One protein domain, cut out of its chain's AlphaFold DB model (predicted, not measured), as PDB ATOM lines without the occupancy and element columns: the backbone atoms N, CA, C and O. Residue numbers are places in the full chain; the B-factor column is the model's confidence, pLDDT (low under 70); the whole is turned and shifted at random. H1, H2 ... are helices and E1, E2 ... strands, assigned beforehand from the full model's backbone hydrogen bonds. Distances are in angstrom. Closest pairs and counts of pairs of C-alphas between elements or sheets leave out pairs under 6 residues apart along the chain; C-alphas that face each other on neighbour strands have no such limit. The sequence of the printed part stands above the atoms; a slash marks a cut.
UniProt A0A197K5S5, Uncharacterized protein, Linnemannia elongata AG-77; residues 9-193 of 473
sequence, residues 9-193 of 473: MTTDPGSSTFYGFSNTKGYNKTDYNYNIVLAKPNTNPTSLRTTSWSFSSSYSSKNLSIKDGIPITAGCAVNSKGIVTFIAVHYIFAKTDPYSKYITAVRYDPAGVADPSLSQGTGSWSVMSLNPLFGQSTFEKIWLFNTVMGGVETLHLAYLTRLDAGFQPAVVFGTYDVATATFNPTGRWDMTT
ATOM      1  N   MET A   9     -35.091  34.862   6.025       76.56
ATOM      2  CA  MET A   9     -33.772  35.474   6.126       76.56
ATOM      3  C   MET A   9     -33.887  36.978   6.337       76.56
ATOM      4  O   MET A   9     -34.836  37.618   5.889       76.56
ATOM      5  N   THR A  10     -32.894  37.543   7.010       75.00
ATOM      6  CA  THR A  10     -32.811  38.976   7.285       75.00
ATOM      7  C   THR A  10     -31.349  39.391   7.461       75.00
ATOM      8  O   THR A  10     -30.449  38.545   7.496       75.00
ATOM      9  N   THR A  11     -31.102  40.691   7.560       71.81
ATOM     10  CA  THR A  11     -29.786  41.264   7.852       71.81
ATOM     11  C   THR A  11     -29.887  42.208   9.039       71.81
ATOM     12  O   THR A  11     -30.962  42.720   9.349       71.81
ATOM     13  N   ASP A  12     -28.768  42.446   9.716       72.06
ATOM     14  CA  ASP A  12     -28.666  43.557  10.663       72.06
ATOM     15  C   ASP A  12     -28.935  44.908   9.965       72.06
ATOM     16  O   ASP A  12     -28.802  45.005   8.740       72.06
ATOM     17  N   PRO A  13     -29.287  45.978  10.708       68.81
ATOM     18  CA  PRO A  13     -29.550  47.290  10.111       68.81
ATOM     19  C   PRO A  13     -28.377  47.840   9.283       68.81
ATOM     20  O   PRO A  13     -28.591  48.529   8.292       68.81
ATOM     21  N   GLY A  14     -27.137  47.485   9.640       65.31
ATOM     22  CA  GLY A  14     -25.937  47.834   8.873       65.31
ATOM     23  C   GLY A  14     -25.735  47.019   7.589       65.31
ATOM     24  O   GLY A  14     -24.771  47.268   6.870       65.31
ATOM     25  N   SER A  15     -26.607  46.046   7.298       64.75
ATOM     26  CA  SER A  15     -26.502  45.113   6.164       64.75
ATOM     27  C   SER A  15     -25.143  44.404   6.080       64.75
ATOM     28  O   SER A  15     -24.646  44.097   4.997       64.75
ATOM     29  N   SER A  16     -24.521  44.168   7.233       63.53
ATOM     30  CA  SER A  16     -23.196  43.569   7.348       63.53
ATOM     31  C   SER A  16     -23.280  42.051   7.496       63.53
ATOM     32  O   SER A  16     -22.478  41.321   6.923       63.53
ATOM     33  N   THR A  17     -24.279  41.562   8.226       70.00
ATOM     34  CA  THR A  17     -24.426  40.170   8.629       70.00
ATOM     35  C   THR A  17     -25.779  39.627   8.193       70.00
ATOM     36  O   THR A  17     -26.817  40.218   8.479       70.00
ATOM     37  N   PHE A  18     -25.775  38.439   7.583       73.00
ATOM     38  CA  PHE A  18     -26.997  37.698   7.269       73.00
ATOM     39  C   PHE A  18     -27.375  36.753   8.398       73.00
ATOM     40  O   PHE A  18     -26.522  36.122   9.022       73.00
ATOM     41  N   TYR A  19     -28.675  36.602   8.586       77.19
ATOM     42  CA  TYR A  19     -29.264  35.666   9.519       77.19
ATOM     43  C   TYR A  19     -30.313  34.854   8.775       77.19
ATOM     44  O   TYR A  19     -31.173  35.414   8.095       77.19
ATOM     45  N   GLY A  20     -30.217  33.534   8.884       75.94
ATOM     46  CA  GLY A  20     -31.205  32.601   8.362       75.94
ATOM     47  C   GLY A  20     -31.837  31.826   9.506       75.94
ATOM     48  O   GLY A  20     -31.128  31.328  10.383       75.94
ATOM     49  N   PHE A  21     -33.158  31.718   9.495       77.38
ATOM     50  CA  PHE A  21     -33.899  30.867  10.422       77.38
ATOM     51  C   PHE A  21     -34.392  29.642   9.709       77.38
ATOM     52  O   PHE A  21     -34.850  29.767   8.589       77.38
ATOM     53  N   SER A  22     -34.344  28.483  10.348       74.25
ATOM     54  CA  SER A  22     -34.944  27.265   9.809       74.25
ATOM     55  C   SER A  22     -35.582  26.463  10.925       74.25
ATOM     56  O   SER A  22     -34.992  26.308  11.995       74.25
ATOM     57  N   ASN A  23     -36.765  25.924  10.670       71.31
ATOM     58  CA  ASN A  23     -37.428  24.957  11.514       71.31
ATOM     59  C   ASN A  23     -37.076  23.547  11.019       71.31
ATOM     60  O   ASN A  23     -37.707  22.988  10.120       71.31
ATOM     61  N   THR A  24     -36.034  22.954  11.595       65.25
ATOM     62  CA  THR A  24     -35.557  21.619  11.205       65.25
ATOM     63  C   THR A  24     -36.077  20.558  12.156       65.25
ATOM     64  O   THR A  24     -36.187  20.785  13.353       65.25
ATOM     65  N   LYS A  25     -36.328  19.341  11.666       61.81
ATOM     66  CA  LYS A  25     -36.550  18.196  12.561       61.81
ATOM     67  C   LYS A  25     -35.312  17.990  13.432       61.81
ATOM     68  O   LYS A  25     -34.186  18.118  12.936       61.81
ATOM     69  N   GLY A  26     -35.510  17.665  14.708       52.97
ATOM     70  CA  GLY A  26     -34.412  17.264  15.577       52.97
ATOM     71  C   GLY A  26     -33.612  16.117  14.952       52.97
ATOM     72  O   GLY A  26     -34.176  15.174  14.399       52.97
ATOM     73  N   TYR A  27     -32.280  16.176  15.041       41.28
ATOM     74  CA  TYR A  27     -31.407  15.090  14.572       41.28
ATOM     75  C   TYR A  27     -31.572  13.799  15.394       41.28
ATOM     76  O   TYR A  27     -31.113  12.734  14.975       41.28
ATOM     77  N   ASN A  28     -32.229  13.879  16.556       44.78
ATOM     78  CA  ASN A  28     -32.450  12.744  17.435       44.78
ATOM     79  C   ASN A  28     -33.760  12.032  17.059       44.78
ATOM     80  O   ASN A  28     -34.845  12.584  17.203       44.78
ATOM     81  N   LYS A  29     -33.642  10.803  16.543       41.88
ATOM     82  CA  LYS A  29     -34.696  10.040  15.837       41.88
ATOM     83  C   LYS A  29     -35.945   9.676  16.658       41.88
ATOM     84  O   LYS A  29     -36.849   9.059  16.102       41.88
ATOM     85  N   THR A  30     -35.991   9.985  17.948       47.28
ATOM     86  CA  THR A  30     -37.047   9.509  18.855       47.28
ATOM     87  C   THR A  30     -38.158  10.520  19.117       47.28
ATOM     88  O   THR A  30     -39.253  10.091  19.459       47.28
ATOM     89  N   ASP A  31     -37.927  11.817  18.889       51.19
ATOM     90  CA  ASP A  31     -38.928  12.862  19.110       51.19
ATOM     91  C   ASP A  31     -39.160  13.669  17.827       51.19
ATOM     92  O   ASP A  31     -38.227  14.217  17.247       51.19
ATOM     93  N   TYR A  32     -40.421  13.803  17.410       51.88
ATOM     94  CA  TYR A  32     -40.847  14.632  16.270       51.88
ATOM     95  C   TYR A  32     -40.706  16.145  16.516       51.88
ATOM     96  O   TYR A  32     -41.193  16.948  15.725       51.88
ATOM     97  N   ASN A  33     -40.027  16.549  17.591       56.03
ATOM     98  CA  ASN A  33     -39.845  17.953  17.915       56.03
ATOM     99  C   ASN A  33     -38.956  18.606  16.853       56.03
ATOM    100  O   ASN A  33     -37.873  18.107  16.515       56.03
ATOM    101  N   TYR A  34     -39.420  19.736  16.339       66.88
ATOM    102  CA  TYR A  34     -38.604  20.575  15.489       66.88
ATOM    103  C   TYR A  34     -37.692  21.446  16.370       66.88
ATOM    104  O   TYR A  34     -37.947  21.691  17.549       66.88
ATOM    105  N   ASN A  35     -36.572  21.876  15.817       72.38
ATOM    106  CA  ASN A  35     -35.693  22.863  16.406       72.38
ATOM    107  C   ASN A  35     -35.723  24.083  15.503       72.38
ATOM    108  O   ASN A  35     -35.521  23.971  14.292       72.38
ATOM    109  N   ILE A  36     -35.914  25.246  16.112       76.75
ATOM    110  CA  ILE A  36     -35.648  26.508  15.441       76.75
ATOM    111  C   ILE A  36     -34.145  26.697  15.479       76.75
ATOM    112  O   ILE A  36     -33.529  26.641  16.539       76.75
ATOM    113  N   VAL A  37     -33.545  26.895  14.320       77.06
ATOM    114  CA  VAL A  37     -32.106  27.049  14.181       77.06
ATOM    115  C   VAL A  37     -31.817  28.413  13.597       77.06
ATOM    116  O   VAL A  37     -32.386  28.792  12.575       77.06
ATOM    117  N   LEU A  38     -30.904  29.127  14.250       80.94
ATOM    118  CA  LEU A  38     -30.330  30.363  13.753       80.94
ATOM    119  C   LEU A  38     -28.989  30.052  13.094       80.94
ATOM    120  O   LEU A  38     -28.053  29.584  13.749       80.94
ATOM    121  N   ALA A  39     -28.885  30.344  11.803       77.88
ATOM    122  CA  ALA A  39     -27.645  30.262  11.052       77.88
ATOM    123  C   ALA A  39     -27.125  31.660  10.710       77.88
ATOM    124  O   ALA A  39     -27.891  32.568  10.385       77.88
ATOM    125  N   LYS A  40     -25.800  31.802  10.741       75.69
ATOM    126  CA  LYS A  40     -25.075  33.007  10.339       75.69
ATOM    127  C   LYS A  40     -23.910  32.606   9.420       75.69
ATOM    128  O   LYS A  40     -23.329  31.538   9.612       75.69
ATOM    129  N   PRO A  41     -23.538  33.411   8.414       66.19
ATOM    130  CA  PRO A  41     -22.295  33.217   7.677       66.19
ATOM    131  C   PRO A  41     -21.056  33.307   8.577       66.19
ATOM    132  O   PRO A  41     -20.979  34.170   9.450       66.19
ATOM    133  N   ASN A  42     -20.045  32.474   8.331       63.50
ATOM    134  CA  ASN A  42     -18.766  32.534   9.058       63.50
ATOM    135  C   ASN A  42     -18.007  33.847   8.818       63.50
ATOM    136  O   ASN A  42     -17.256  34.307   9.674       63.50
ATOM    137  N   THR A  43     -18.212  34.446   7.648       64.44
ATOM    138  CA  THR A  43     -17.697  35.754   7.248       64.44
ATOM    139  C   THR A  43     -18.814  36.529   6.564       64.44
ATOM    140  O   THR A  43     -19.699  35.915   5.964       64.44
ATOM    141  N   ASN A  44     -18.781  37.863   6.635       58.94
ATOM    142  CA  ASN A  44     -19.721  38.701   5.888       58.94
ATOM    143  C   ASN A  44     -19.584  38.357   4.399       58.94
ATOM    144  O   ASN A  44     -18.505  38.544   3.828       58.94
ATOM    145  N   PRO A  45     -20.616  37.773   3.775       50.12
ATOM    146  CA  PRO A  45     -20.451  37.216   2.454       50.12
ATOM    147  C   PRO A  45     -20.365  38.346   1.436       50.12
ATOM    148  O   PRO A  45     -21.291  39.135   1.286       50.12
ATOM    149  N   THR A  46     -19.263  38.393   0.691       50.28
ATOM    150  CA  THR A  46     -19.153  39.218  -0.522       50.28
ATOM    151  C   THR A  46     -19.848  38.552  -1.718       50.28
ATOM    152  O   THR A  46     -20.113  39.192  -2.730       50.28
ATOM    153  N   SER A  47     -20.175  37.256  -1.602       46.53
ATOM    154  CA  SER A  47     -20.980  36.482  -2.550       46.53
ATOM    155  C   SER A  47     -21.620  35.262  -1.874       46.53
ATOM    156  O   SER A  47     -20.985  34.583  -1.063       46.53
ATOM    157  N   LEU A  48     -22.848  34.904  -2.271       45.09
ATOM    158  CA  LEU A  48     -23.526  33.679  -1.810       45.09
ATOM    159  C   LEU A  48     -22.818  32.392  -2.228       45.09
ATOM    160  O   LEU A  48     -22.944  31.374  -1.553       45.09
ATOM    161  N   ARG A  49     -22.064  32.424  -3.334       43.97
ATOM    162  CA  ARG A  49     -21.380  31.236  -3.871       43.97
ATOM    163  C   ARG A  49     -20.248  30.748  -2.972       43.97
ATOM    164  O   ARG A  49     -19.901  29.573  -3.021       43.97
ATOM    165  N   THR A  50     -19.686  31.642  -2.168       49.56
ATOM    166  CA  THR A  50     -18.566  31.373  -1.258       49.56
ATOM    167  C   THR A  50     -18.983  31.467   0.209       49.56
ATOM    168  O   THR A  50     -18.136  31.415   1.099       49.56
ATOM    169  N   THR A  51     -20.286  31.581   0.484       54.75
ATOM    170  CA  THR A  51     -20.793  31.695   1.852       54.75
ATOM    171  C   THR A  51     -20.761  30.338   2.543       54.75
ATOM    172  O   THR A  51     -21.484  29.414   2.170       54.75
ATOM    173  N   SER A  52     -19.941  30.227   3.586       64.31
ATOM    174  CA  SER A  52     -20.024  29.118   4.533       64.31
ATOM    175  C   SER A  52     -20.922  29.525   5.699       64.31
ATOM    176  O   SER A  52     -20.740  30.589   6.288       64.31
ATOM    177  N   TRP A  53     -21.918  28.694   6.000       64.44
ATOM    178  CA  TRP A  53     -22.870  28.925   7.086       64.44
ATOM    179  C   TRP A  53     -22.433  28.164   8.335       64.44
ATOM    180  O   TRP A  53     -22.039  26.999   8.243       64.44
ATOM    181  N   SER A  54     -22.549  28.800   9.494       66.19
ATOM    182  CA  SER A  54     -22.486  28.143  10.796       66.19
ATOM    183  C   SER A  54     -23.823  28.243  11.510       66.19
ATOM    184  O   SER A  54     -24.549  29.235  11.420       66.19
ATOM    185  N   PHE A  55     -24.148  27.180  12.238       72.00
ATOM    186  CA  PHE A  55     -25.242  27.200  13.191       72.00
ATOM    187  C   PHE A  55     -24.780  27.964  14.429       72.00
ATOM    188  O   PHE A  55     -23.848  27.537  15.109       72.00
ATOM    189  N   SER A  56     -25.413  29.104  14.693       69.88
ATOM    190  CA  SER A  56     -25.074  29.968  15.825       69.88
ATOM    191  C   SER A  56     -25.720  29.462  17.109       69.88
ATOM    192  O   SER A  56     -25.091  29.425  18.165       69.88
ATOM    193  N   SER A  57     -26.998  29.095  17.022       75.25
ATOM    194  CA  SER A  57     -27.783  28.629  18.158       75.25
ATOM    195  C   SER A  57     -29.017  27.868  17.677       75.25
ATOM    196  O   SER A  57     -29.470  28.058  16.544       75.25
ATOM    197  N   SER A  58     -29.574  27.016  18.533       77.94
ATOM    198  CA  SER A  58     -30.864  26.372  18.288       77.94
ATOM    199  C   SER A  58     -31.761  26.413  19.515       77.94
ATOM    200  O   SER A  58     -31.273  26.422  20.644       77.94
ATOM    201  N   TYR A  59     -33.066  26.416  19.268       77.31
ATOM    202  CA  TYR A  59     -34.120  26.443  20.264       77.31
ATOM    203  C   TYR A  59     -35.071  25.268  20.061       77.31
ATOM    204  O   TYR A  59     -35.558  25.039  18.949       77.31
ATOM    205  N   SER A  60     -35.367  24.527  21.129       75.38
ATOM    206  CA  SER A  60     -36.291  23.394  21.040       75.38
ATOM    207  C   SER A  60     -37.738  23.865  20.869       75.38
ATOM    208  O   SER A  60     -38.272  24.564  21.731       75.38
ATOM    209  N   SER A  61     -38.427  23.416  19.813       70.44
ATOM    210  CA  SER A  61     -39.845  23.750  19.608       70.44
ATOM    211  C   SER A  61     -40.786  23.043  20.584       70.44
ATOM    212  O   SER A  61     -41.978  23.333  20.583       70.44
ATOM    213  N   LYS A  62     -40.282  22.142  21.440       68.56
ATOM    214  CA  LYS A  62     -41.083  21.368  22.404       68.56
ATOM    215  C   LYS A  62     -41.933  22.254  23.321       68.56
ATOM    216  O   LYS A  62     -43.036  21.867  23.694       68.56
ATOM    217  N   ASN A  63     -41.402  23.421  23.683       65.69
ATOM    218  CA  ASN A  63     -42.069  24.389  24.557       65.69
ATOM    219  C   ASN A  63     -42.806  25.486  23.774       65.69
ATOM    220  O   ASN A  63     -43.335  26.417  24.375       65.69
ATOM    221  N   LEU A  64     -42.820  25.400  22.443       69.25
ATOM    222  CA  LEU A  64     -43.631  26.260  21.593       69.25
ATOM    223  C   LEU A  64     -44.972  25.588  21.337       69.25
ATOM    224  O   LEU A  64     -45.121  24.374  21.450       69.25
ATOM    225  N   SER A  65     -45.945  26.396  20.941       58.25
ATOM    226  CA  SER A  65     -47.347  26.047  20.693       58.25
ATOM    227  C   SER A  65     -47.567  24.944  19.640       58.25
ATOM    228  O   SER A  65     -48.701  24.644  19.276       58.25
ATOM    229  N   ILE A  66     -46.501  24.377  19.072       56.59
ATOM    230  CA  ILE A  66     -46.501  23.783  17.742       56.59
ATOM    231  C   ILE A  66     -45.738  22.475  17.803       56.59
ATOM    232  O   ILE A  66     -44.526  22.411  17.611       56.59
ATOM    233  N   LYS A  67     -46.491  21.417  18.096       50.50
ATOM    234  CA  LYS A  67     -45.941  20.075  18.246       50.50
ATOM    235  C   LYS A  67     -45.400  19.513  16.921       50.50
ATOM    236  O   LYS A  67     -44.456  18.743  16.974       50.50
ATOM    237  N   ASP A  68     -45.914  19.944  15.754       51.91
ATOM    238  CA  ASP A  68     -45.608  19.288  14.461       51.91
ATOM    239  C   ASP A  68     -45.689  20.177  13.184       51.91
ATOM    240  O   ASP A  68     -45.602  19.670  12.064       51.91
ATOM    241  N   GLY A  69     -45.906  21.492  13.302       57.19
ATOM    242  CA  GLY A  69     -46.299  22.351  12.171       57.19
ATOM    243  C   GLY A  69     -45.147  22.984  11.380       57.19
ATOM    244  O   GLY A  69     -44.320  23.697  11.946       57.19
ATOM    245  N   ILE A  70     -45.156  22.819  10.054       64.94
ATOM    246  CA  ILE A  70     -44.353  23.622   9.112       64.94
ATOM    247  C   ILE A  70     -44.972  25.036   9.029       64.94
ATOM    248  O   ILE A  70     -46.202  25.127   8.908       64.94
ATOM    249  N   PRO A  71     -44.183  26.126   9.118       70.69
ATOM    250  CA  PRO A  71     -44.684  27.483   8.904       70.69
ATOM    251  C   PRO A  71     -45.384  27.637   7.544       70.69
ATOM    252  O   PRO A  71     -44.855  27.214   6.521       70.69
ATOM    253  N   ILE A  72     -46.557  28.275   7.518       74.06
ATOM    254  CA  ILE A  72     -47.200  28.739   6.273       74.06
ATOM    255  C   ILE A  72     -46.575  30.066   5.836       74.06
ATOM    256  O   ILE A  72     -46.354  30.314   4.656       74.06
ATOM    257  N   THR A  73     -46.310  30.940   6.805       78.31
ATOM    258  CA  THR A  73     -45.642  32.220   6.589       78.31
ATOM    259  C   THR A  73     -44.806  32.555   7.814       78.31
ATOM    260  O   THR A  73     -45.179  32.215   8.941       78.31
ATOM    261  N   ALA A  74     -43.672  33.207   7.588       82.12
ATOM    262  CA  ALA A  74     -42.763  33.634   8.631       82.12
ATOM    263  C   ALA A  74     -42.157  34.995   8.289       82.12
ATOM    264  O   ALA A  74     -41.989  35.343   7.122       82.12
ATOM    265  N   GLY A  75     -41.806  35.747   9.326       85.44
ATOM    266  CA  GLY A  75     -41.010  36.958   9.236       85.44
ATOM    267  C   GLY A  75     -39.881  36.921  10.257       85.44
ATOM    268  O   GLY A  75     -40.042  36.388  11.357       85.44
ATOM    269  N   CYS A  76     -38.743  37.517   9.906       87.50
ATOM    270  CA  CYS A  76     -37.668  37.791  10.850       87.50
ATOM    271  C   CYS A  76     -37.081  39.185  10.680       87.50
ATOM    272  O   CYS A  76     -37.078  39.749   9.588       87.50
ATOM    273  N   ALA A  77     -36.564  39.714  11.785       88.56
ATOM    274  CA  ALA A  77     -35.838  40.974  11.833       88.56
ATOM    275  C   ALA A  77     -34.668  40.883  12.815       88.56
ATOM    276  O   ALA A  77     -34.741  40.172  13.820       88.56
ATOM    277  N   VAL A  78     -33.611  41.640  12.534       87.38
ATOM    278  CA  VAL A  78     -32.463  41.834  13.425       87.38
ATOM    279  C   VAL A  78     -32.407  43.303  13.800       87.38
ATOM    280  O   VAL A  78     -32.590  44.174  12.949       87.38
ATOM    281  N   ASN A  79     -32.179  43.579  15.076       88.50
ATOM    282  CA  ASN A  79     -32.039  44.942  15.570       88.50
ATOM    283  C   ASN A  79     -30.561  45.382  15.617       88.50
ATOM    284  O   ASN A  79     -29.648  44.594  15.367       88.50
ATOM    285  N   SER A  80     -30.308  46.634  15.983       86.44
ATOM    286  CA  SER A  80     -28.966  47.237  16.047       86.44
ATOM    287  C   SER A  80     -27.999  46.530  17.006       86.44
ATOM    288  O   SER A  80     -26.783  46.623  16.852       86.44
ATOM    289  N   LYS A  81     -28.531  45.787  17.982       88.19
ATOM    290  CA  LYS A  81     -27.769  44.990  18.954       88.19
ATOM    291  C   LYS A  81     -27.505  43.556  18.479       88.19
ATOM    292  O   LYS A  81     -26.975  42.756  19.242       88.19
ATOM    293  N   GLY A  82     -27.906  43.201  17.256       85.69
ATOM    294  CA  GLY A  82     -27.820  41.828  16.756       85.69
ATOM    295  C   GLY A  82     -28.856  40.886  17.373       85.69
ATOM    296  O   GLY A  82     -28.743  39.675  17.201       85.69
ATOM    297  N   ILE A  83     -29.854  41.418  18.088       91.00
ATOM    298  CA  ILE A  83     -30.950  40.622  18.631       91.00
ATOM    299  C   ILE A  83     -31.876  40.253  17.484       91.00
ATOM    300  O   ILE A  83     -32.390  41.120  16.771       91.00
ATOM    301  N   VAL A  84     -32.100  38.956  17.334       91.19
ATOM    302  CA  VAL A  84     -32.813  38.390  16.202       91.19
ATOM    303  C   VAL A  84     -34.193  37.928  16.639       91.19
ATOM    304  O   VAL A  84     -34.335  37.227  17.634       91.19
ATOM    305  N   THR A  85     -35.225  38.321  15.907       92.62
ATOM    306  CA  THR A  85     -36.622  37.996  16.206       92.62
ATOM    307  C   THR A  85     -37.207  37.215  15.043       92.62
ATOM    308  O   THR A  85     -37.030  37.607  13.893       92.62
ATOM    309  N   PHE A  86     -37.912  36.133  15.350       90.62
ATOM    310  CA  PHE A  86     -38.594  35.269  14.398       90.62
ATOM    311  C   PHE A  86     -40.050  35.095  14.817       90.62
ATOM    312  O   PHE A  86     -40.329  34.753  15.970       90.62
ATOM    313  N   ILE A  87     -40.968  35.315  13.879       88.50
ATOM    314  CA  ILE A  87     -42.386  35.011  14.045       88.50
ATOM    315  C   ILE A  87     -42.853  34.169  12.868       88.50
ATOM    316  O   ILE A  87     -42.615  34.528  11.720       88.50
ATOM    317  N   ALA A  88     -43.556  33.082  13.152       83.88
ATOM    318  CA  ALA A  88     -44.122  32.194  12.152       83.88
ATOM    319  C   ALA A  88     -45.550  31.792  12.515       83.88
ATOM    320  O   ALA A  88     -45.874  31.604  13.685       83.88
ATOM    321  N   VAL A  89     -46.399  31.632  11.505       79.38
ATOM    322  CA  VAL A  89     -47.755  31.078  11.628       79.38
ATOM    323  C   VAL A  89     -47.742  29.660  11.073       79.38
ATOM    324  O   VAL A  89     -47.289  29.451   9.948       79.38
ATOM    325  N   HIS A  90     -48.255  28.690  11.826       72.62
ATOM    326  CA  HIS A  90     -48.191  27.271  11.477       72.62
ATOM    327  C   HIS A  90     -49.598  26.661  11.369       72.62
ATOM    328  O   HIS A  90     -50.348  26.656  12.336       72.62
ATOM    329  N   TYR A  91     -49.914  26.095  10.202       66.56
ATOM    330  CA  TYR A  91     -51.137  25.350   9.850       66.56
ATOM    331  C   TYR A  91     -52.532  25.955  10.152       66.56
ATOM    332  O   TYR A  91     -52.719  26.984  10.791       66.56
ATOM    333  N   ILE A  92     -53.523  25.323   9.516       50.59
ATOM    334  CA  ILE A  92     -54.799  25.875   9.048       50.59
ATOM    335  C   ILE A  92     -55.907  25.642  10.086       50.59
ATOM    336  O   ILE A  92     -56.245  24.502  10.373       50.59
ATOM    337  N   PHE A  93     -56.492  26.735  10.582       47.22
ATOM    338  CA  PHE A  93     -57.836  26.846  11.165       47.22
ATOM    339  C   PHE A  93     -58.387  25.649  11.964       47.22
ATOM    340  O   PHE A  93     -59.041  24.763  11.413       47.22
ATOM    341  N   ALA A  94     -58.385  25.775  13.290       49.53
ATOM    342  CA  ALA A  94     -59.593  25.449  14.039       49.53
ATOM    343  C   ALA A  94     -60.332  26.765  14.305       49.53
ATOM    344  O   ALA A  94     -59.838  27.619  15.034       49.53
ATOM    345  N   LYS A  95     -61.523  26.950  13.718       53.38
ATOM    346  CA  LYS A  95     -62.367  28.153  13.914       53.38
ATOM    347  C   LYS A  95     -62.669  28.438  15.400       53.38
ATOM    348  O   LYS A  95     -63.109  29.528  15.742       53.38
ATOM    349  N   THR A  96     -62.463  27.442  16.258       57.12
ATOM    350  CA  THR A  96     -62.707  27.452  17.702       57.12
ATOM    351  C   THR A  96     -61.511  27.899  18.543       57.12
ATOM    352  O   THR A  96     -61.702  28.185  19.721       57.12
ATOM    353  N   ASP A  97     -60.301  27.966  17.983       58.00
ATOM    354  CA  ASP A  97     -59.089  28.329  18.719       58.00
ATOM    355  C   ASP A  97     -58.593  29.734  18.338       58.00
ATOM    356  O   ASP A  97     -58.608  30.095  17.158       58.00
ATOM    357  N   PRO A  98     -58.131  30.553  19.307       58.78
ATOM    358  CA  PRO A  98     -57.558  31.855  18.992       58.78
ATOM    359  C   PRO A  98     -56.280  31.677  18.163       58.78
ATOM    360  O   PRO A  98     -55.430  30.852  18.502       58.78
ATOM    361  N   TYR A  99     -56.116  32.480  17.104       61.59
ATOM    362  CA  TYR A  99     -54.983  32.373  16.170       61.59
ATOM    363  C   TYR A  99     -53.613  32.430  16.847       61.59
ATOM    364  O   TYR A  99     -52.667  31.830  16.350       61.59
ATOM    365  N   SER A 100     -53.507  33.097  18.000       60.41
ATOM    366  CA  SER A 100     -52.280  33.153  18.797       60.41
ATOM    367  C   SER A 100     -51.740  31.772  19.192       60.41
ATOM    368  O   SER A 100     -50.534  31.636  19.372       60.41
ATOM    369  N   LYS A 101     -52.583  30.729  19.261       63.59
ATOM    370  CA  LYS A 101     -52.147  29.343  19.520       63.59
ATOM    371  C   LYS A 101     -51.322  28.734  18.388       63.59
ATOM    372  O   LYS A 101     -50.596  27.779  18.627       63.59
ATOM    373  N   TYR A 102     -51.422  29.268  17.176       72.88
ATOM    374  CA  TYR A 102     -50.744  28.740  15.989       72.88
ATOM    375  C   TYR A 102     -49.527  29.570  15.585       72.88
ATOM    376  O   TYR A 102     -49.000  29.418  14.483       72.88
ATOM    377  N   ILE A 103     -49.091  30.471  16.467       77.81
ATOM    378  CA  ILE A 103     -47.994  31.388  16.204       77.81
ATOM    379  C   ILE A 103     -46.799  30.990  17.059       77.81
ATOM    380  O   ILE A 103     -46.901  30.816  18.273       77.81
ATOM    381  N   THR A 104     -45.658  30.858  16.397       82.31
ATOM    382  CA  THR A 104     -44.347  30.844  17.028       82.31
ATOM    383  C   THR A 104     -43.839  32.267  17.032       82.31
ATOM    384  O   THR A 104     -43.805  32.899  15.982       82.31
ATOM    385  N   ALA A 105     -43.401  32.757  18.185       87.19
ATOM    386  CA  ALA A 105     -42.685  34.015  18.289       87.19
ATOM    387  C   ALA A 105     -41.517  33.824  19.257       87.19
ATOM    388  O   ALA A 105     -41.718  33.597  20.449       87.19
ATOM    389  N   VAL A 106     -40.293  33.889  18.738       89.25
ATOM    390  CA  VAL A 106     -39.069  33.723  19.527       89.25
ATOM    391  C   VAL A 106     -38.062  34.819  19.219       89.25
ATOM    392  O   VAL A 106     -37.977  35.322  18.097       89.25
ATOM    393  N   ARG A 107     -37.289  35.185  20.235       90.88
ATOM    394  CA  ARG A 107     -36.252  36.206  20.164       90.88
ATOM    395  C   ARG A 107     -34.950  35.655  20.726       90.88
ATOM    396  O   ARG A 107     -34.932  35.139  21.841       90.88
ATOM    397  N   TYR A 108     -33.885  35.788  19.949       90.50
ATOM    398  CA  TYR A 108     -32.524  35.402  20.282       90.50
ATOM    399  C   TYR A 108     -31.678  36.635  20.599       90.50
ATOM    400  O   TYR A 108     -31.507  37.498  19.740       90.50
ATOM    401  N   ASP A 109     -31.131  36.704  21.808       91.31
ATOM    402  CA  ASP A 109     -30.176  37.730  22.216       91.31
ATOM    403  C   ASP A 109     -28.758  37.134  22.281       91.31
ATOM    404  O   ASP A 109     -28.479  36.322  23.169       91.31
ATOM    405  N   PRO A 110     -27.835  37.523  21.380       87.31
ATOM    406  CA  PRO A 110     -26.473  36.993  21.385       87.31
ATOM    407  C   PRO A 110     -25.678  37.368  22.644       87.31
ATOM    408  O   PRO A 110     -24.750  36.647  23.005       87.31
ATOM    409  N   ALA A 111     -26.026  38.471  23.318       89.44
ATOM    410  CA  ALA A 111     -25.387  38.903  24.561       89.44
ATOM    411  C   ALA A 111     -26.051  38.299  25.811       89.44
ATOM    412  O   ALA A 111     -25.541  38.449  26.923       89.44
ATOM    413  N   GLY A 112     -27.192  37.631  25.642       86.56
ATOM    414  CA  GLY A 112     -27.927  37.009  26.730       86.56
ATOM    415  C   GLY A 112     -27.264  35.739  27.266       86.56
ATOM    416  O   GLY A 112     -26.507  35.049  26.581       86.56
ATOM    417  N   VAL A 113     -27.592  35.393  28.512       83.50
ATOM    418  CA  VAL A 113     -27.145  34.143  29.138       83.50
ATOM    419  C   VAL A 113     -28.008  32.991  28.632       83.50
ATOM    420  O   VAL A 113     -29.226  32.999  28.817       83.50
ATOM    421  N   ALA A 114     -27.381  32.009  27.986       76.31
ATOM    422  CA  ALA A 114     -28.070  30.832  27.475       76.31
ATOM    423  C   ALA A 114     -28.783  30.078  28.604       76.31
ATOM    424  O   ALA A 114     -28.163  29.737  29.610       76.31
ATOM    425  N   ASP A 115     -30.068  29.780  28.408       73.31
ATOM    426  CA  ASP A 115     -30.772  28.780  29.205       73.31
ATOM    427  C   ASP A 115     -30.469  27.396  28.604       73.31
ATOM    428  O   ASP A 115     -30.950  27.104  27.503       73.31
ATOM    429  N   PRO A 116     -29.696  26.528  29.284       70.88
ATOM    430  CA  PRO A 116     -29.314  25.222  28.747       70.88
ATOM    431  C   PRO A 116     -30.505  24.284  28.522       70.88
ATOM    432  O   PRO A 116     -30.380  23.294  27.804       70.88
ATOM    433  N   SER A 117     -31.656  24.564  29.144       67.06
ATOM    434  CA  SER A 117     -32.879  23.778  28.963       67.06
ATOM    435  C   SER A 117     -33.620  24.114  27.664       67.06
ATOM    436  O   SER A 117     -34.427  23.313  27.189       67.06
ATOM    437  N   LEU A 118     -33.323  25.276  27.072       64.12
ATOM    438  CA  LEU A 118     -34.005  25.812  25.894       64.12
ATOM    439  C   LEU A 118     -33.077  25.993  24.689       64.12
ATOM    440  O   LEU A 118     -33.536  25.884  23.553       64.12
ATOM    441  N   SER A 119     -31.796  26.268  24.938       65.94
ATOM    442  CA  SER A 119     -30.803  26.677  23.948       65.94
ATOM    443  C   SER A 119     -29.687  25.648  23.812       65.94
ATOM    444  O   SER A 119     -29.130  25.181  24.806       65.94
ATOM    445  N   GLN A 120     -29.290  25.353  22.575       70.12
ATOM    446  CA  GLN A 120     -27.977  24.775  22.289       70.12
ATOM    447  C   GLN A 120     -27.143  25.822  21.553       70.12
ATOM    448  O   GLN A 120     -27.460  26.165  20.414       70.12
ATOM    449  N   GLY A 121     -26.084  26.323  22.193       71.94
ATOM    450  CA  GLY A 121     -25.193  27.340  21.632       71.94
ATOM    451  C   GLY A 121     -24.959  28.516  22.580       71.94
ATOM    452  O   GLY A 121     -25.210  28.426  23.780       71.94
ATOM    453  N   THR A 122     -24.448  29.616  22.030       75.56
ATOM    454  CA  THR A 122     -24.278  30.888  22.753       75.56
ATOM    455  C   THR A 122     -25.553  31.725  22.674       75.56
ATOM    456  O   THR A 122     -26.404  31.460  21.823       75.56
ATOM    457  N   GLY A 123     -25.676  32.744  23.529       83.50
ATOM    458  CA  GLY A 123     -26.826  33.651  23.571       83.50
ATOM    459  C   GLY A 123     -28.068  33.055  24.241       83.50
ATOM    460  O   GLY A 123     -28.164  31.846  24.466       83.50
ATOM    461  N   SER A 124     -29.037  33.910  24.560       88.12
ATOM    462  CA  SER A 124     -30.298  33.519  25.188       88.12
ATOM    463  C   SER A 124     -31.447  33.508  24.189       88.12
ATOM    464  O   SER A 124     -31.494  34.299  23.248       88.12
ATOM    465  N   TRP A 125     -32.406  32.616  24.415       86.69
ATOM    466  CA  TRP A 125     -33.677  32.619  23.706       86.69
ATOM    467  C   TRP A 125     -34.799  33.004  24.658       86.69
ATOM    468  O   TRP A 125     -34.793  32.635  25.830       86.69
ATOM    469  N   SER A 126     -35.784  33.716  24.130       87.62
ATOM    470  CA  SER A 126     -37.005  34.085  24.837       87.62
ATOM    471  C   SER A 126     -38.212  33.878  23.934       87.62
ATOM    472  O   SER A 126     -38.144  34.089  22.721       87.62
ATOM    473  N   VAL A 127     -39.319  33.447  24.532       87.50
ATOM    474  CA  VAL A 127     -40.615  33.353  23.853       87.50
ATOM    475  C   VAL A 127     -41.312  34.703  23.957       87.50
ATOM    476  O   VAL A 127     -41.261  35.358  24.996       87.50
ATOM    477  N   MET A 128     -41.966  35.113  22.878       88.19
ATOM    478  CA  MET A 128     -42.792  36.314  22.834       88.19
ATOM    479  C   MET A 128     -44.255  35.933  22.654       88.19
ATOM    480  O   MET A 128     -44.577  34.856  22.155       88.19
ATOM    481  N   SER A 129     -45.145  36.848  23.019       86.88
ATOM    482  CA  SER A 129     -46.580  36.689  22.788       86.88
ATOM    483  C   SER A 129     -47.086  37.676  21.743       86.88
ATOM    484  O   SER A 129     -46.548  38.769  21.569       86.88
ATOM    485  N   LEU A 130     -48.153  37.306  21.042       85.19
ATOM    486  CA  LEU A 130     -48.962  38.262  20.293       85.19
ATOM    487  C   LEU A 130     -50.226  38.520  21.100       85.19
ATOM    488  O   LEU A 130     -50.880  37.578  21.553       85.19
ATOM    489  N   ASN A 131     -50.572  39.794  21.273       86.06
ATOM    490  CA  ASN A 131     -51.820  40.179  21.909       86.06
ATOM    491  C   ASN A 131     -52.999  39.475  21.195       86.06
ATOM    492  O   ASN A 131     -53.051  39.501  19.966       86.06
ATOM    493  N   PRO A 132     -53.961  38.860  21.911       78.12
ATOM    494  CA  PRO A 132     -55.092  38.155  21.297       78.12
ATOM    495  C   PRO A 132     -55.914  38.987  20.301       78.12
ATOM    496  O   PRO A 132     -56.562  38.426  19.418       78.12
ATOM    497  N   LEU A 133     -55.853  40.320  20.394       77.12
ATOM    498  CA  LEU A 133     -56.451  41.233  19.419       77.12
ATOM    499  C   LEU A 133     -55.879  41.071  17.996       77.12
ATOM    500  O   LEU A 133     -56.546  41.448  17.037       77.12
ATOM    501  N   PHE A 134     -54.706  40.446  17.827       73.44
ATOM    502  CA  PHE A 134     -54.155  40.056  16.521       73.44
ATOM    503  C   PHE A 134     -54.957  38.960  15.790       73.44
ATOM    504  O   PHE A 134     -54.661  38.638  14.644       73.44
ATOM    505  N   GLY A 135     -55.982  38.372  16.409       53.19
ATOM    506  CA  GLY A 135     -56.577  37.106  15.977       53.19
ATOM    507  C   GLY A 135     -58.021  37.155  15.479       53.19
ATOM    508  O   GLY A 135     -58.767  36.224  15.759       53.19
ATOM    509  N   GLN A 136     -58.454  38.186  14.751       57.00
ATOM    510  CA  GLN A 136     -59.737  38.111  14.021       57.00
ATOM    511  C   GLN A 136     -59.577  37.865  12.518       57.00
ATOM    512  O   GLN A 136     -60.553  37.898  11.772       57.00
ATOM    513  N   SER A 137     -58.356  37.634  12.038       61.44
ATOM    514  CA  SER A 137     -58.092  37.542  10.605       61.44
ATOM    515  C   SER A 137     -57.052  36.480  10.291       61.44
ATOM    516  O   SER A 137     -56.161  36.190  11.081       61.44
ATOM    517  N   THR A 138     -57.181  35.915   9.103       68.81
ATOM    518  CA  THR A 138     -56.201  35.036   8.481       68.81
ATOM    519  C   THR A 138     -54.973  35.800   8.031       68.81
ATOM    520  O   THR A 138     -55.089  36.868   7.434       68.81
ATOM    521  N   PHE A 139     -53.801  35.214   8.262       73.31
ATOM    522  CA  PHE A 139     -52.515  35.744   7.820       73.31
ATOM    523  C   PHE A 139     -52.188  35.198   6.429       73.31
ATOM    524  O   PHE A 139     -52.168  33.984   6.235       73.31
ATOM    525  N   GLU A 140     -51.922  36.084   5.474       75.38
ATOM    526  CA  GLU A 140     -51.366  35.708   4.170       75.38
ATOM    527  C   GLU A 140     -49.845  35.840   4.161       75.38
ATOM    528  O   GLU A 140     -49.136  34.949   3.700       75.38
ATOM    529  N   LYS A 141     -49.341  36.955   4.698       79.00
ATOM    530  CA  LYS A 141     -47.912  37.268   4.787       79.00
ATOM    531  C   LYS A 141     -47.614  37.977   6.096       79.00
ATOM    532  O   LYS A 141     -48.442  38.759   6.561       79.00
ATOM    533  N   ILE A 142     -46.432  37.725   6.650       82.50
ATOM    534  CA  ILE A 142     -45.909  38.389   7.845       82.50
ATOM    535  C   ILE A 142     -44.594  39.085   7.513       82.50
ATOM    536  O   ILE A 142     -43.737  38.530   6.830       82.50
ATOM    537  N   TRP A 143     -44.425  40.284   8.058       86.56
ATOM    538  CA  TRP A 143     -43.191  41.047   8.029       86.56
ATOM    539  C   TRP A 143     -42.825  41.494   9.437       86.56
ATOM    540  O   TRP A 143     -43.677  41.923  10.215       86.56
ATOM    541  N   LEU A 144     -41.533  41.436   9.735       88.44
ATOM    542  CA  LEU A 144     -40.942  42.073  10.899       88.44
ATOM    543  C   LEU A 144     -39.949  43.117  10.418       88.44
ATOM    544  O   LEU A 144     -39.203  42.871   9.472       88.44
ATOM    545  N   PHE A 145     -39.937  44.274  11.065       85.88
ATOM    546  CA  PHE A 145     -39.020  45.355  10.729       85.88
ATOM    547  C   PHE A 145     -38.746  46.224  11.953       85.88
ATOM    548  O   PHE A 145     -39.571  46.310  12.861       85.88
ATOM    549  N   ASN A 146     -37.582  46.866  11.972       85.69
ATOM    550  CA  ASN A 146     -37.217  47.826  13.008       85.69
ATOM    551  C   ASN A 146     -37.317  49.245  12.445       85.69
ATOM    552  O   ASN A 146     -36.896  49.489  11.317       85.69
ATOM    553  N   THR A 147     -37.838  50.177  13.238       83.75
ATOM    554  CA  THR A 147     -37.725  51.620  12.977       83.75
ATOM    555  C   THR A 147     -36.866  52.264  14.058       83.75
ATOM    556  O   THR A 147     -36.788  51.749  15.172       83.75
ATOM    557  N   VAL A 148     -36.228  53.396  13.752       83.12
ATOM    558  CA  VAL A 148     -35.527  54.217  14.749       83.12
ATOM    559  C   VAL A 148     -36.156  55.603  14.752       83.12
ATOM    560  O   VAL A 148     -35.987  56.369  13.808       83.12
ATOM    561  N   MET A 149     -36.887  55.937  15.815       77.69
ATOM    562  CA  MET A 149     -37.540  57.241  15.969       77.69
ATOM    563  C   MET A 149     -37.041  57.925  17.233       77.69
ATOM    564  O   MET A 149     -37.090  57.350  18.317       77.69
ATOM    565  N   GLY A 150     -36.511  59.144  17.099       80.25
ATOM    566  CA  GLY A 150     -35.934  59.873  18.236       80.25
ATOM    567  C   GLY A 150     -34.798  59.115  18.941       80.25
ATOM    568  O   GLY A 150     -34.626  59.260  20.146       80.25
ATOM    569  N   GLY A 151     -34.064  58.265  18.212       82.81
ATOM    570  CA  GLY A 151     -33.011  57.403  18.765       82.81
ATOM    571  C   GLY A 151     -33.512  56.123  19.446       82.81
ATOM    572  O   GLY A 151     -32.699  55.335  19.924       82.81
ATOM    573  N   VAL A 152     -34.827  55.885  19.476       85.00
ATOM    574  CA  VAL A 152     -35.424  54.665  20.026       85.00
ATOM    575  C   VAL A 152     -35.690  53.681  18.896       85.00
ATOM    576  O   VAL A 152     -36.514  53.929  18.015       85.00
ATOM    577  N   GLU A 153     -34.988  52.552  18.936       86.75
ATOM    578  CA  GLU A 153     -35.237  51.427  18.040       86.75
ATOM    579  C   GLU A 153     -36.468  50.641  18.507       86.75
ATOM    580  O   GLU A 153     -36.522  50.168  19.644       86.75
ATOM    581  N   THR A 154     -37.447  50.492  17.620       88.62
ATOM    582  CA  THR A 154     -38.719  49.820  17.888       88.62
ATOM    583  C   THR A 154     -38.931  48.689  16.891       88.62
ATOM    584  O   THR A 154     -38.825  48.892  15.682       88.62
ATOM    585  N   LEU A 155     -39.254  47.501  17.402       91.88
ATOM    586  CA  LEU A 155     -39.586  46.336  16.589       91.88
ATOM    587  C   LEU A 155     -41.082  46.334  16.269       91.88
ATOM    588  O   LEU A 155     -41.925  46.405  17.167       91.88
ATOM    589  N   HIS A 156     -41.399  46.187  14.990       90.81
ATOM    590  CA  HIS A 156     -42.758  46.162  14.481       90.81
ATOM    591  C   HIS A 156     -43.091  44.833  13.817       90.81
ATOM    592  O   HIS A 156     -42.237  44.152  13.248       90.81
ATOM    593  N   LEU A 157     -44.378  44.509  13.874       89.94
ATOM    594  CA  LEU A 157     -45.018  43.433  13.134       89.94
ATOM    595  C   LEU A 157     -45.968  44.059  12.120       89.94
ATOM    596  O   LEU A 157     -46.789  44.894  12.485       89.94
ATOM    597  N   ALA A 158     -45.897  43.634  10.867       88.00
ATOM    598  CA  ALA A 158     -46.948  43.872   9.892       88.00
ATOM    599  C   ALA A 158     -47.421  42.543   9.319       88.00
ATOM    600  O   ALA A 158     -46.623  41.631   9.111       88.00
ATOM    601  N   TYR A 159     -48.710  42.426   9.032       85.06
ATOM    602  CA  TYR A 159     -49.218  41.278   8.295       85.06
ATOM    603  C   TYR A 159     -50.336  41.667   7.345       85.06
ATOM    604  O   TYR A 159     -51.109  42.590   7.605       85.06
ATOM    605  N   LEU A 160     -50.403  40.941   6.236       81.94
ATOM    606  CA  LEU A 160     -51.466  41.066   5.253       81.94
ATOM    607  C   LEU A 160     -52.589  40.108   5.637       81.94
ATOM    608  O   LEU A 160     -52.356  38.907   5.804       81.94
ATOM    609  N   THR A 161     -53.803  40.636   5.770       79.56
ATOM    610  CA  THR A 161     -54.993  39.800   5.926       79.56
ATOM    611  C   THR A 161     -55.285  39.068   4.620       79.56
ATOM    612  O   THR A 161     -55.240  39.695   3.562       79.56
ATOM    613  N   ARG A 162     -55.636  37.782   4.691       70.50
ATOM    614  CA  ARG A 162     -55.922  36.969   3.500       70.50
ATOM    615  C   ARG A 162     -56.975  37.597   2.593       70.50
ATOM    616  O   ARG A 162     -58.038  38.027   3.042       70.50
ATOM    617  N   LEU A 163     -56.670  37.568   1.303       62.53
ATOM    618  CA  LEU A 163     -57.575  37.890   0.208       62.53
ATOM    619  C   LEU A 163     -58.631  36.783   0.033       62.53
ATOM    620  O   LEU A 163     -58.515  35.955  -0.862       62.53
ATOM    621  N   ASP A 164     -59.662  36.742   0.875       59.72
ATOM    622  CA  ASP A 164     -60.817  35.850   0.680       59.72
ATOM    623  C   ASP A 164     -62.057  36.640   0.225       59.72
ATOM    624  O   ASP A 164     -62.208  37.828   0.521       59.72
ATOM    625  N   ALA A 165     -62.972  35.987  -0.502       50.78
ATOM    626  CA  ALA A 165     -64.205  36.616  -0.977       50.78
ATOM    627  C   ALA A 165     -65.024  37.181   0.201       50.78
ATOM    628  O   ALA A 165     -65.488  36.435   1.061       50.78
ATOM    629  N   GLY A 166     -65.194  38.507   0.233       57.97
ATOM    630  CA  GLY A 166     -65.899  39.228   1.301       57.97
ATOM    631  C   GLY A 166     -64.995  39.902   2.340       57.97
ATOM    632  O   GLY A 166     -65.506  40.660   3.161       57.97
ATOM    633  N   PHE A 167     -63.675  39.697   2.288       62.97
ATOM    634  CA  PHE A 167     -62.715  40.411   3.131       62.97
ATOM    635  C   PHE A 167     -62.013  41.516   2.341       62.97
ATOM    636  O   PHE A 167     -61.516  41.297   1.238       62.97
ATOM    637  N   GLN A 168     -61.971  42.719   2.916       68.94
ATOM    638  CA  GLN A 168     -61.140  43.805   2.398       68.94
ATOM    639  C   GLN A 168     -59.685  43.536   2.802       68.94
ATOM    640  O   GLN A 168     -59.431  43.394   4.006       68.94
ATOM    641  N   PRO A 169     -58.738  43.448   1.846       76.19
ATOM    642  CA  PRO A 169     -57.332  43.289   2.183       76.19
ATOM    643  C   PRO A 169     -56.868  44.462   3.032       76.19
ATOM    644  O   PRO A 169     -57.155  45.617   2.719       76.19
ATOM    645  N   ALA A 170     -56.135  44.163   4.094       82.00
ATOM    646  CA  ALA A 170     -55.536  45.170   4.939       82.00
ATOM    647  C   ALA A 170     -54.146  44.752   5.399       82.00
ATOM    648  O   ALA A 170     -53.886  43.573   5.650       82.00
ATOM    649  N   VAL A 171     -53.281  45.747   5.571       84.69
ATOM    650  CA  VAL A 171     -52.037  45.591   6.322       84.69
ATOM    651  C   VAL A 171     -52.320  45.990   7.759       84.69
ATOM    652  O   VAL A 171     -52.684  47.133   8.033       84.69
ATOM    653  N   VAL A 172     -52.183  45.052   8.684       86.44
ATOM    654  CA  VAL A 172     -52.338  45.323  10.114       86.44
ATOM    655  C   VAL A 172     -50.958  45.447  10.739       86.44
ATOM    656  O   VAL A 172     -50.075  44.637  10.463       86.44
ATOM    657  N   PHE A 173     -50.791  46.456  11.588       88.00
ATOM    658  CA  PHE A 173     -49.530  46.820  12.219       88.00
ATOM    659  C   PHE A 173     -49.548  46.560  13.722       88.00
ATOM    660  O   PHE A 173     -50.559  46.731  14.407       88.00
ATOM    661  N   GLY A 174     -48.381  46.214  14.244       89.56
ATOM    662  CA  GLY A 174     -48.109  45.919  15.633       89.56
ATOM    663  C   GLY A 174     -46.777  46.477  16.083       89.56
ATOM    664  O   GLY A 174     -45.848  46.584  15.289       89.56
ATOM    665  N   THR A 175     -46.674  46.774  17.372       92.19
ATOM    666  CA  THR A 175     -45.424  47.196  18.005       92.19
ATOM    667  C   THR A 175     -45.098  46.271  19.164       92.19
ATOM    668  O   THR A 175     -45.984  45.894  19.933       92.19
ATOM    669  N   TYR A 176     -43.833  45.875  19.261       93.25
ATOM    670  CA  TYR A 176     -43.329  45.047  20.344       93.25
ATOM    671  C   TYR A 176     -43.130  45.874  21.614       93.25
ATOM    672  O   TYR A 176     -42.364  46.837  21.625       93.25
ATOM    673  N   ASP A 177     -43.783  45.462  22.694       92.50
ATOM    674  CA  ASP A 177     -43.538  45.978  24.032       92.50
ATOM    675  C   ASP A 177     -42.533  45.076  24.759       92.50
ATOM    676  O   ASP A 177     -42.797  43.906  25.046       92.50
ATOM    677  N   VAL A 178     -41.368  45.648  25.064       88.44
ATOM    678  CA  VAL A 178     -40.274  44.962  25.757       88.44
ATOM    679  C   VAL A 178     -40.667  44.575  27.184       88.44
ATOM    680  O   VAL A 178     -40.247  43.521  27.652       88.44
ATOM    681  N   ALA A 179     -41.480  45.386  27.871       89.81
ATOM    682  CA  ALA A 179     -41.836  45.151  29.271       89.81
ATOM    683  C   ALA A 179     -42.741  43.926  29.439       89.81
ATOM    684  O   ALA A 179     -42.614  43.181  30.407       89.81
ATOM    685  N   THR A 180     -43.640  43.705  28.480       90.56
ATOM    686  CA  THR A 180     -44.589  42.584  28.491       90.56
ATOM    687  C   THR A 180     -44.192  41.445  27.553       90.56
ATOM    688  O   THR A 180     -44.923  40.460  27.441       90.56
ATOM    689  N   ALA A 181     -43.060  41.575  26.850       90.19
ATOM    690  CA  ALA A 181     -42.609  40.669  25.794       90.19
ATOM    691  C   ALA A 181     -43.713  40.331  24.768       90.19
ATOM    692  O   ALA A 181     -43.809  39.198  24.284       90.19
ATOM    693  N   THR A 182     -44.560  41.314  24.449       91.06
ATOM    694  CA  THR A 182     -45.791  41.113  23.677       91.06
ATOM    695  C   THR A 182     -45.899  42.110  22.526       91.06
ATOM    696  O   THR A 182     -45.654  43.301  22.693       91.06
ATOM    697  N   PHE A 183     -46.311  41.644  21.346       90.81
ATOM    698  CA  PHE A 183     -46.745  42.536  20.270       90.81
ATOM    699  C   PHE A 183     -48.160  43.035  20.539       90.81
ATOM    700  O   PHE A 183     -49.068  42.224  20.725       90.81
ATOM    701  N   ASN A 184     -48.362  44.350  20.478       90.25
ATOM    702  CA  ASN A 184     -49.667  44.998  20.600       90.25
ATOM    703  C   ASN A 184     -50.094  45.611  19.257       90.25
ATOM    704  O   ASN A 184     -49.250  46.202  18.579       90.25
ATOM    705  N   PRO A 185     -51.366  45.468  18.838       87.81
ATOM    706  CA  PRO A 185     -51.846  46.068  17.599       87.81
ATOM    707  C   PRO A 185     -51.816  47.588  17.722       87.81
ATOM    708  O   PRO A 185     -52.145  48.143  18.767       87.81
ATOM    709  N   THR A 186     -51.412  48.254  16.647       87.88
ATOM    710  CA  THR A 186     -51.235  49.714  16.629       87.88
ATOM    711  C   THR A 186     -52.025  50.390  15.525       87.88
ATOM    712  O   THR A 186     -52.490  51.502  15.733       87.88
ATOM    713  N   GLY A 187     -52.240  49.732  14.384       85.00
ATOM    714  CA  GLY A 187     -53.002  50.312  13.281       85.00
ATOM    715  C   GLY A 187     -53.427  49.284  12.242       85.00
ATOM    716  O   GLY A 187     -52.959  48.145  12.240       85.00
ATOM    717  N   ARG A 188     -54.319  49.698  11.343       85.06
ATOM    718  CA  ARG A 188     -54.816  48.887  10.229       85.06
ATOM    719  C   ARG A 188     -54.982  49.759   8.997       85.06
ATOM    720  O   ARG A 188     -55.716  50.736   9.047       85.06
ATOM    721  N   TRP A 189     -54.355  49.364   7.899       83.69
ATOM    722  CA  TRP A 189     -54.488  50.022   6.612       83.69
ATOM    723  C   TRP A 189     -55.301  49.185   5.642       83.69
ATOM    724  O   TRP A 189     -54.805  48.190   5.115       83.69
ATOM    725  N   ASP A 190     -56.546  49.599   5.406       80.94
ATOM    726  CA  ASP A 190     -57.412  48.972   4.414       80.94
ATOM    727  C   ASP A 190     -56.956  49.342   2.995       80.94
ATOM    728  O   ASP A 190     -56.851  50.512   2.615       80.94
ATOM    729  N   MET A 191     -56.690  48.321   2.191       75.38
ATOM    730  CA  MET A 191     -56.122  48.438   0.855       75.38
ATOM    731  C   MET A 191     -57.235  48.458  -0.196       75.38
ATOM    732  O   MET A 191     -57.396  47.536  -0.995       75.38
ATOM    733  N   THR A 192     -58.023  49.530  -0.191       67.44
ATOM    734  CA  THR A 192     -59.266  49.660  -0.975       67.44
ATOM    735  C   THR A 192     -59.083  49.623  -2.495       67.44
ATOM    736  O   THR A 192     -60.042  49.387  -3.225       67.44
ATOM    737  N   THR A 193     -57.866  49.847  -2.995       61.75
ATOM    738  CA  THR A 193     -57.550  49.833  -4.433       61.75
ATOM    739  C   THR A 193     -57.129  48.462  -4.954       61.75
ATOM    740  O   THR A 193     -56.870  48.322  -6.148       61.75
TER     741      THR A 193
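What this domain is: This is residues 9 to 193 of the 473 residues of an uncharacterized protein of Linnemannia elongata AG-77 (UniProt A0A197K5S5). Three antiparallel sheets are layered face to face: the sheet E5 E6 E7 E9 is the middle layer, with the sheet E1 E2 E3 E4 E8 over one face and the sheet E10 E11 E12 E13 over the other. At one edge of the middle and last sheets E5 and E10 come side by side, and near the other edge residues 129 to 130 pair with E13. The printed part has 185 residues with thirteen named strands and one short named helix, in the order E1 E2 E3 E4 E5 E6 H1 E7 E8 E9 E10 E11 E12 E13, and the class is mostly strand. It is compact, with a radius of gyration of the C-alphas of 16.9 A and spans of 47 by 46 by 37 A.

How they stand to each other: The first sheet holds E1, residues 9 to 11, E2, residues 18 to 25, E3, residues 34 to 41, E4, residues 53 to 60, and E8, residues 119 to 121, in that order across it. E1 to E4 form a meander, each strand the antiparallel neighbour of the one before. N 10 and O 19 of E1 and E2 are within hydrogen-bond range at 2.9 A, as are N 22 and O 37 of E2 and E3 at 3.0 A, N 36 and O 59 of E3 and E4 at 2.9 A, and N 58 and O 120 of E4 and E8 at 3.0 A. E4 bends by 55 degrees at residue 56. The second sheet runs E5, residues 71 to 78, E6, residues 84 to 90, E7, residues 103 to 109, and E9, residues 124 to 127. N 75 and O 87 of the hairpin E5 and E6 are 2.8 A apart, N 86 and O 106 of E6 and E7 2.9 A, and N 107 and O 126 of E7 and E9 2.8 A. H1, residues 99 to 102, only grazes this sheet; it is too short for an O i to N i+4 pair, and its one O i to N i+3 pair is within range. The first two sheets are face to face, their strands at 40 degrees; the closest C-alphas of E1 and E5 are those of Thr 10 and Ala 77, 5.8 A apart. The third sheet is a second meander: E10, residues 139 to 149, E11, residues 152 to 161, E12, residues 170 to 177, and E13, residues 182 to 190. N 143 and O 158 of E10 and E11 are 2.8 A apart, N 159 and O 172 of E11 and E12 3.0 A, and N 173 and O 187 of E12 and E13 2.8 A. The second and third sheets are face to face, their strands at 28 degrees; the closest C-alphas of E5 and E10 are those of Gly 75 and Trp 143, 4.8 A apart. E1 and E10 are apart.

Where its parts are: E1 begins with C-alpha 9 at (-33.772, 35.474, 6.126). From first to last C-alpha E2 measures 22.4 A, E3 22.1 A and E4 20.1 A. E10, the longest strand by residues, measures 27.4 A from C-alpha 139 at (-52.515, 35.744, 7.820), and E11 measures 28.3 A. E13 measures 23.8 A and ends with C-alpha 190 at (-57.412, 48.972, 4.414).

The domain as a whole: The C-alphas of Thr 30 and Thr 193 are the two farthest apart, at 50.9 A. The printed part has no cut. The links E3 to E4 and E9 to E10 are long, with 11 residues each. The mean pLDDT of the printed part is 74.0, and 65 residues are under 70, among them residues 24 to 34, 41 to 54 and 91 to 101.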